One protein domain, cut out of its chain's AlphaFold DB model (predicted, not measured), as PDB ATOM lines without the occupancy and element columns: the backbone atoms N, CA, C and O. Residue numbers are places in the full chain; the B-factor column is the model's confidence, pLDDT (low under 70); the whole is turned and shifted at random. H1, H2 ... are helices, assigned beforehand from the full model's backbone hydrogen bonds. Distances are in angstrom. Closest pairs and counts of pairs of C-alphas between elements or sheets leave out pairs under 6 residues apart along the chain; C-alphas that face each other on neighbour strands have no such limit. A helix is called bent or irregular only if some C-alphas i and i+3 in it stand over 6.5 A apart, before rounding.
ATOM      1  N   ILE A 123     -24.109 -47.714 -44.650       89.00
ATOM      2  CA  ILE A 123     -22.932 -47.090 -45.254       89.00
ATOM      3  C   ILE A 123     -22.946 -45.556 -45.148       89.00
ATOM      4  O   ILE A 123     -21.902 -44.947 -44.918       89.00
ATOM      5  N   VAL A 124     -24.121 -44.930 -45.255       86.31
ATOM      6  CA  VAL A 124     -24.291 -43.473 -45.177       86.31
ATOM      7  C   VAL A 124     -24.075 -43.000 -43.746       86.31
ATOM      8  O   VAL A 124     -23.379 -42.013 -43.513       86.31
ATOM      9  N   GLU A 125     -24.630 -43.726 -42.782       83.94
ATOM     10  CA  GLU A 125     -24.461 -43.467 -41.355       83.94
ATOM     11  C   GLU A 125     -22.984 -43.573 -40.946       83.94
ATOM     12  O   GLU A 125     -22.448 -42.651 -40.327       83.94
ATOM     13  N   ARG A 126     -22.286 -44.635 -41.364       87.38
ATOM     14  CA  ARG A 126     -20.844 -44.812 -41.109       87.38
ATOM     15  C   ARG A 126     -20.000 -43.713 -41.744       87.38
ATOM     16  O   ARG A 126     -19.103 -43.188 -41.092       87.38
ATOM     17  N   TYR A 127     -20.301 -43.334 -42.986       87.00
ATOM     18  CA  TYR A 127     -19.598 -42.247 -43.667       87.00
ATOM     19  C   TYR A 127     -19.781 -40.913 -42.928       87.00
ATOM     20  O   TYR A 127     -18.820 -40.178 -42.696       87.00
ATOM     21  N   SER A 128     -21.005 -40.637 -42.465       82.94
ATOM     22  CA  SER A 128     -21.314 -39.423 -41.701       82.94
ATOM     23  C   SER A 128     -20.584 -39.341 -40.354       82.94
ATOM     24  O   SER A 128     -20.259 -38.239 -39.917       82.94
ATOM     25  N   LEU A 129     -20.285 -40.483 -39.721       82.44
ATOM     26  CA  LEU A 129     -19.474 -40.557 -38.498       82.44
ATOM     27  C   LEU A 129     -17.983 -40.330 -38.780       82.44
ATOM     28  O   LEU A 129     -17.289 -39.720 -37.972       82.44
ATOM     29  N   ALA A 130     -17.483 -40.795 -39.928       86.12
ATOM     30  CA  ALA A 130     -16.065 -40.709 -40.273       86.12
ATOM     31  C   ALA A 130     -15.602 -39.269 -40.561       86.12
ATOM     32  O   ALA A 130     -14.500 -38.883 -40.162       86.12
ATOM     33  N   CYS A 131     -16.448 -38.466 -41.214       83.06
ATOM     34  CA  CYS A 131     -16.099 -37.112 -41.660       83.06
ATOM     35  C   CYS A 131     -15.665 -36.151 -40.530       83.06
ATOM     36  O   CYS A 131     -14.579 -35.583 -40.640       83.06
ATOM     37  N   PRO A 132     -16.443 -35.939 -39.443       77.50
ATOM     38  CA  PRO A 132     -16.100 -34.943 -38.417       77.50
ATOM     39  C   PRO A 132     -14.787 -35.224 -37.677       77.50
ATOM     40  O   PRO A 132     -14.219 -34.320 -37.066       77.50
ATOM     41  N   TYR A 133     -14.322 -36.474 -37.711       79.88
ATOM     42  CA  TYR A 133     -13.125 -36.933 -37.008       79.88
ATOM     43  C   TYR A 133     -11.938 -37.198 -37.937       79.88
ATOM     44  O   TYR A 133     -10.916 -37.693 -37.462       79.88
ATOM     45  N   PHE A 134     -12.055 -36.851 -39.227       83.75
ATOM     46  CA  PHE A 134     -11.004 -37.027 -40.237       83.75
ATOM     47  C   PHE A 134     -10.426 -38.445 -40.239       83.75
ATOM     48  O   PHE A 134      -9.218 -38.672 -40.151       83.75
ATOM     49  N   LEU A 135     -11.323 -39.431 -40.250       87.81
ATOM     50  CA  LEU A 135     -10.958 -40.840 -40.267       87.81
ATOM     51  C   LEU A 135     -10.677 -41.287 -41.706       87.81
ATOM     52  O   LEU A 135     -11.427 -42.086 -42.261       87.81
ATOM     53  N   ASP A 136      -9.614 -40.742 -42.301       85.50
ATOM     54  CA  ASP A 136      -9.310 -40.809 -43.741       85.50
ATOM     55  C   ASP A 136      -9.351 -42.232 -44.311       85.50
ATOM     56  O   ASP A 136      -9.994 -42.464 -45.334       85.50
ATOM     57  N   ASP A 137      -8.763 -43.199 -43.600       89.62
ATOM     58  CA  ASP A 137      -8.776 -44.613 -43.997       89.62
ATOM     59  C   ASP A 137     -10.211 -45.141 -44.173       89.62
ATOM     60  O   ASP A 137     -10.525 -45.845 -45.132       89.62
ATOM     61  N   TYR A 138     -11.114 -44.772 -43.259       90.06
ATOM     62  CA  TYR A 138     -12.520 -45.158 -43.335       90.06
ATOM     63  C   TYR A 138     -13.263 -44.350 -44.390       90.06
ATOM     64  O   TYR A 138     -14.070 -44.922 -45.113       90.06
ATOM     65  N   ILE A 139     -12.998 -43.047 -44.508       89.62
ATOM     66  CA  ILE A 139     -13.630 -42.188 -45.518       89.62
ATOM     67  C   ILE A 139     -13.384 -42.763 -46.913       89.62
ATOM     68  O   ILE A 139     -14.338 -42.945 -47.665       89.62
ATOM     69  N   GLN A 140     -12.140 -43.127 -47.229       88.94
ATOM     70  CA  GLN A 140     -11.775 -43.709 -48.522       88.94
ATOM     71  C   GLN A 140     -12.509 -45.028 -48.789       88.94
ATOM     72  O   GLN A 140     -13.101 -45.202 -49.850       88.94
ATOM     73  N   ILE A 141     -12.536 -45.936 -47.809       91.31
ATOM     74  CA  ILE A 141     -13.208 -47.240 -47.938       91.31
ATOM     75  C   ILE A 141     -14.727 -47.083 -48.095       91.31
ATOM     76  O   ILE A 141     -15.366 -47.825 -48.841       91.31
ATOM     77  N   LEU A 142     -15.321 -46.141 -47.364       91.12
ATOM     78  CA  LEU A 142     -16.767 -45.935 -47.327       91.12
ATOM     79  C   LEU A 142     -17.272 -45.114 -48.522       91.12
ATOM     80  O   LEU A 142     -18.465 -45.159 -48.818       91.12
ATOM     81  N   TRP A 143     -16.386 -44.385 -49.206       90.62
ATOM     82  CA  TRP A 143     -16.730 -43.497 -50.312       90.62
ATOM     83  C   TRP A 143     -17.282 -44.244 -51.527       90.62
ATOM     84  O   TRP A 143     -18.368 -43.931 -52.013       90.62
ATOM     85  N   ASP A 144     -16.558 -45.245 -52.022       89.69
ATOM     86  CA  ASP A 144     -16.920 -45.969 -53.242       89.69
ATOM     87  C   ASP A 144     -18.336 -46.571 -53.208       89.69
ATOM     88  O   ASP A 144     -19.111 -46.268 -54.126       89.69
ATOM     89  N   PRO A 145     -18.730 -47.335 -52.167       92.88
ATOM     90  CA  PRO A 145     -20.066 -47.929 -52.076       92.88
ATOM     91  C   PRO A 145     -21.179 -46.933 -51.716       92.88
ATOM     92  O   PRO A 145     -22.347 -47.325 -51.654       92.88
ATOM     93  N   LEU A 146     -20.858 -45.663 -51.451       91.12
ATOM     94  CA  LEU A 146     -21.845 -44.667 -51.054       91.12
ATOM     95  C   LEU A 146     -22.822 -44.363 -52.215       91.12
ATOM     96  O   LEU A 146     -22.376 -44.165 -53.352       91.12
ATOM     97  N   PRO A 147     -24.145 -44.285 -51.969       90.88
ATOM     98  CA  PRO A 147     -25.116 -43.932 -53.005       90.88
ATOM     99  C   PRO A 147     -24.838 -42.557 -53.619       90.88
ATOM    100  O   PRO A 147     -24.487 -41.619 -52.904       90.88
ATOM    101  N   GLU A 148     -25.072 -42.402 -54.924       87.69
ATOM    102  CA  GLU A 148     -24.757 -41.165 -55.658       87.69
ATOM    103  C   GLU A 148     -25.474 -39.928 -55.090       87.69
ATOM    104  O   GLU A 148     -24.868 -38.871 -54.942       87.69
ATOM    105  N   ASP A 149     -26.734 -40.068 -54.671       83.81
ATOM    106  CA  ASP A 149     -27.473 -38.979 -54.017       83.81
ATOM    107  C   ASP A 149     -26.832 -38.562 -52.685       83.81
ATOM    108  O   ASP A 149     -26.828 -37.386 -52.331       83.81
ATOM    109  N   SER A 150     -26.244 -39.514 -51.953       83.00
ATOM    110  CA  SER A 150     -25.506 -39.226 -50.717       83.00
ATOM    111  C   SER A 150     -24.153 -38.583 -51.018       83.00
ATOM    112  O   SER A 150     -23.772 -37.634 -50.342       83.00
ATOM    113  N   LYS A 151     -23.450 -39.032 -52.065       85.25
ATOM    114  CA  LYS A 151     -22.214 -38.395 -52.546       85.25
ATOM    115  C   LYS A 151     -22.457 -36.927 -52.901       85.25
ATOM    116  O   LYS A 151     -21.743 -36.058 -52.409       85.25
ATOM    117  N   ARG A 152     -23.505 -36.641 -53.683       82.50
ATOM    118  CA  ARG A 152     -23.936 -35.273 -54.026       82.50
ATOM    119  C   ARG A 152     -24.258 -34.449 -52.787       82.50
ATOM    120  O   ARG A 152     -23.811 -33.310 -52.687       82.50
ATOM    121  N   TYR A 153     -24.955 -35.051 -51.827       79.06
ATOM    122  CA  TYR A 153     -25.275 -34.404 -50.564       79.06
ATOM    123  C   TYR A 153     -24.018 -33.996 -49.778       79.06
ATOM    124  O   TYR A 153     -23.901 -32.843 -49.372       79.06
ATOM    125  N   PHE A 154     -23.051 -34.903 -49.600       78.25
ATOM    126  CA  PHE A 154     -21.825 -34.611 -48.849       78.25
ATOM    127  C   PHE A 154     -20.853 -33.679 -49.589       78.25
ATOM    128  O   PHE A 154     -20.129 -32.937 -48.928       78.25
ATOM    129  N   TYR A 155     -20.836 -33.689 -50.927       73.69
ATOM    130  CA  TYR A 155     -19.994 -32.787 -51.725       73.69
ATOM    131  C   TYR A 155     -20.554 -31.381 -51.872       73.69
ATOM    132  O   TYR A 155     -19.837 -30.402 -51.685       73.69
ATOM    133  N   ASN A 156     -21.816 -31.292 -52.283       68.44
ATOM    134  CA  ASN A 156     -22.397 -30.054 -52.792       68.44
ATOM    135  C   ASN A 156     -23.357 -29.422 -51.779       68.44
ATOM    136  O   ASN A 156     -23.824 -28.308 -51.995       68.44
ATOM    137  N   GLY A 157     -23.711 -30.141 -50.708       62.62
ATOM    138  CA  GLY A 157     -24.843 -29.784 -49.852       62.62
ATOM    139  C   GLY A 157     -26.200 -29.908 -50.554       62.62
ATOM    140  O   GLY A 157     -27.214 -29.475 -50.010       62.62
ATOM    141  N   GLU A 158     -26.238 -30.498 -51.754       48.31
ATOM    142  CA  GLU A 158     -27.434 -30.651 -52.580       48.31
ATOM    143  C   GLU A 158     -27.955 -32.092 -52.482       48.31
ATOM    144  O   GLU A 158     -27.362 -33.033 -53.006       48.31
ATOM    145  N   GLY A 159     -29.080 -32.273 -51.793       50.47
ATOM    146  CA  GLY A 159     -29.799 -33.543 -51.657       50.47
ATOM    147  C   GLY A 159     -31.141 -33.315 -50.955       50.47
ATOM    148  O   GLY A 159     -31.335 -32.241 -50.377       50.47
ATOM    149  N   PRO A 160     -32.100 -34.263 -51.009       42.72
ATOM    150  CA  PRO A 160     -33.368 -34.083 -50.317       42.72
ATOM    151  C   PRO A 160     -33.086 -33.866 -48.823       42.72
ATOM    152  O   PRO A 160     -32.296 -34.619 -48.242       42.72
ATOM    153  N   PRO A 161     -33.688 -32.840 -48.201       45.50
ATOM    154  CA  PRO A 161     -33.454 -32.544 -46.800       45.50
ATOM    155  C   PRO A 161     -33.907 -33.756 -45.989       45.50
ATOM    156  O   PRO A 161     -35.096 -34.038 -45.884       45.50
ATOM    157  N   ARG A 162     -32.964 -34.494 -45.404       52.59
ATOM    158  CA  ARG A 162     -33.280 -35.162 -44.141       52.59
ATOM    159  C   ARG A 162     -33.480 -34.033 -43.133       52.59
ATOM    160  O   ARG A 162     -32.762 -33.039 -43.211       52.59
ATOM    161  N   ASP A 163     -34.457 -34.164 -42.236       51.44
ATOM    162  CA  ASP A 163     -35.031 -33.088 -41.402       51.44
ATOM    163  C   ASP A 163     -34.037 -32.221 -40.597       51.44
ATOM    164  O   ASP A 163     -34.435 -31.237 -39.982       51.44
ATOM    165  N   THR A 164     -32.741 -32.533 -40.599       46.78
ATOM    166  CA  THR A 164     -31.672 -31.609 -40.208       46.78
ATOM    167  C   THR A 164     -30.397 -31.883 -41.024       46.78
ATOM    168  O   THR A 164     -29.978 -33.040 -41.112       46.78
ATOM    169  N   PRO A 165     -29.757 -30.856 -41.613       43.66
ATOM    170  CA  PRO A 165     -28.475 -31.023 -42.290       43.66
ATOM    171  C   PRO A 165     -27.339 -31.233 -41.270       43.66
ATOM    172  O   PRO A 165     -27.248 -30.452 -40.319       43.66
ATOM    173  N   PRO A 166     -26.431 -32.217 -41.430       46.69
ATOM    174  CA  PRO A 166     -25.109 -32.154 -40.822       46.69
ATOM    175  C   PRO A 166     -24.391 -30.850 -41.212       46.69
ATOM    176  O   PRO A 166     -24.399 -30.469 -42.384       46.69
ATOM    177  N   PRO A 167     -23.747 -30.162 -40.255       49.69
ATOM    178  CA  PRO A 167     -22.832 -29.065 -40.543       49.69
ATOM    179  C   PRO A 167     -21.715 -29.544 -41.488       49.69
ATOM    180  O   PRO A 167     -20.816 -30.275 -41.082       49.69
ATOM    181  N   LEU A 168     -21.791 -29.139 -42.757       50.03
ATOM    182  CA  LEU A 168     -20.906 -29.518 -43.872       50.03
ATOM    183  C   LEU A 168     -19.466 -28.967 -43.764       50.03
ATOM    184  O   LEU A 168     -18.731 -28.947 -44.746       50.03
ATOM    185  N   GLU A 169     -19.023 -28.522 -42.590       50.53
ATOM    186  CA  GLU A 169     -17.772 -27.762 -42.454       50.53
ATOM    187  C   GLU A 169     -16.486 -28.614 -42.529       50.53
ATOM    188  O   GLU A 169     -15.401 -28.042 -42.496       50.53
ATOM    189  N   PHE A 170     -16.556 -29.949 -42.676       46.75
ATOM    190  CA  PHE A 170     -15.365 -30.804 -42.515       46.75
ATOM    191  C   PHE A 170     -15.046 -31.825 -43.626       46.75
ATOM    192  O   PHE A 170     -13.889 -32.228 -43.720       46.75
ATOM    193  N   CYS A 171     -15.973 -32.212 -44.519       47.47
ATOM    194  CA  CYS A 171     -15.656 -33.217 -45.559       47.47
ATOM    195  C   CYS A 171     -14.908 -32.643 -46.795       47.47
ATOM    196  O   CYS A 171     -14.426 -33.410 -47.623       47.47
ATOM    197  N   LEU A 172     -14.798 -31.314 -46.951       45.50
ATOM    198  CA  LEU A 172     -14.336 -30.680 -48.203       45.50
ATOM    199  C   LEU A 172     -12.822 -30.769 -48.488       45.50
ATOM    200  O   LEU A 172     -12.395 -30.370 -49.569       45.50
ATOM    201  N   LEU A 173     -11.995 -31.281 -47.571       40.59
ATOM    202  CA  LEU A 173     -10.532 -31.238 -47.730       40.59
ATOM    203  C   LEU A 173      -9.891 -32.472 -48.392       40.59
ATOM    204  O   LEU A 173      -8.741 -32.373 -48.807       40.59
ATOM    205  N   TYR A 174     -10.598 -33.596 -48.562       44.34
ATOM    206  CA  TYR A 174      -9.945 -34.875 -48.911       44.34
ATOM    207  C   TYR A 174     -10.191 -35.427 -50.319       44.34
ATOM    208  O   TYR A 174      -9.711 -36.509 -50.634       44.34
ATOM    209  N   ILE A 175     -10.882 -34.698 -51.199       46.62
ATOM    210  CA  ILE A 175     -11.173 -35.199 -52.561       46.62
ATOM    211  C   ILE A 175     -10.228 -34.625 -53.634       46.62
ATOM    212  O   ILE A 175     -10.236 -35.059 -54.782       46.62
ATOM    213  N   LEU A 176      -9.341 -33.699 -53.265       33.19
ATOM    214  CA  LEU A 176      -8.391 -33.081 -54.200       33.19
ATOM    215  C   LEU A 176      -6.909 -33.374 -53.887       33.19
ATOM    216  O   LEU A 176      -6.054 -32.591 -54.292       33.19
ATOM    217  N   SER A 177      -6.599 -34.475 -53.186       31.88
ATOM    218  CA  SER A 177      -5.210 -34.933 -52.951       31.88
ATOM    219  C   SER A 177      -4.892 -36.194 -53.741       31.88
ATOM    220  O   SER A 177      -5.676 -37.157 -53.604       31.88
TER     221      SER A 177
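What this domain is: This is residues 123 to 177 of the 177 residues of an uncharacterized protein of Araneus ventricosus (UniProt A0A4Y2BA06). Two short helices, H1 and H2, lie side by side as a helical hairpin, and a third, H3, stands beyond them with a gap to each, the three centres making a triangle. From the end of H3 a long tail with no named element, residues 157 to 177, swings out in a wide loop and then runs back across the domain to its far side. The printed part has 55 residues with three named helices, in the order H1, H2, H3, and no named strand; the class is all helix, with 28 residues in the named helices. The whole is compact, with a radius of gyration of the C-alphas of 10.5 A, and the C-alphas span 28 by 22 by 19 A.

How they stand to each other: Begin with H1, residues 123 to 133, and go on over a tight link of two residues to H2, residues 136 to 143. The two form a helical hairpin: they touch, with 10 pairs of C-alphas within 8 A. Look at Tyr 127 and Leu 142 for their closest C-alphas, 5.9 A apart. Their lines stand at a shallow tilt of 26 degrees, and they run opposite ways. A tight link of four residues leads on to H3, residues 148 to 156. H3 and H1 are close but not clearly touching; their closest C-alphas, those of Val 124 and Ser 150, are 7.1 A apart. They run the same way at a shallow tilt of 20 degrees. H3 and H2 are also close but not clearly touching, with their closest C-alphas, those of Trp 143 and Lys 151, 7.8 A apart. Their lines stand at a steep tilt of 46 degrees, opposite ways. In H2 and H3 every O i to N i+4 pair is within hydrogen-bond range; in H1 5 of 7 are.

Where its parts are: Find C-alpha 123 at (-22.932, -47.090, -45.254); from there H1 runs 16.4 A to C-alpha 133. It is irregular, but only just: C-alphas 129 and 132 are 6.6 A apart, and its line is a rough one. H2 begins at C-alpha 136, at (-9.310, -40.809, -43.741), and is 10.3 A long to C-alpha 143. H3 runs 11.7 A from C-alpha 148 to C-alpha 156, at (-22.397, -30.054, -52.792).

The domain as a whole: The two C-alphas farthest apart, those of Asp 163 and Ser 177, are 32.0 A apart, and both belong to the stretch after H3. The printed part has no cut, and it ends at residue 177, the chain's last residue. Both links between the helices are tight. In this predicted model the mean pLDDT of the printed part is 70.5, and residues 156 to 177 are under 70.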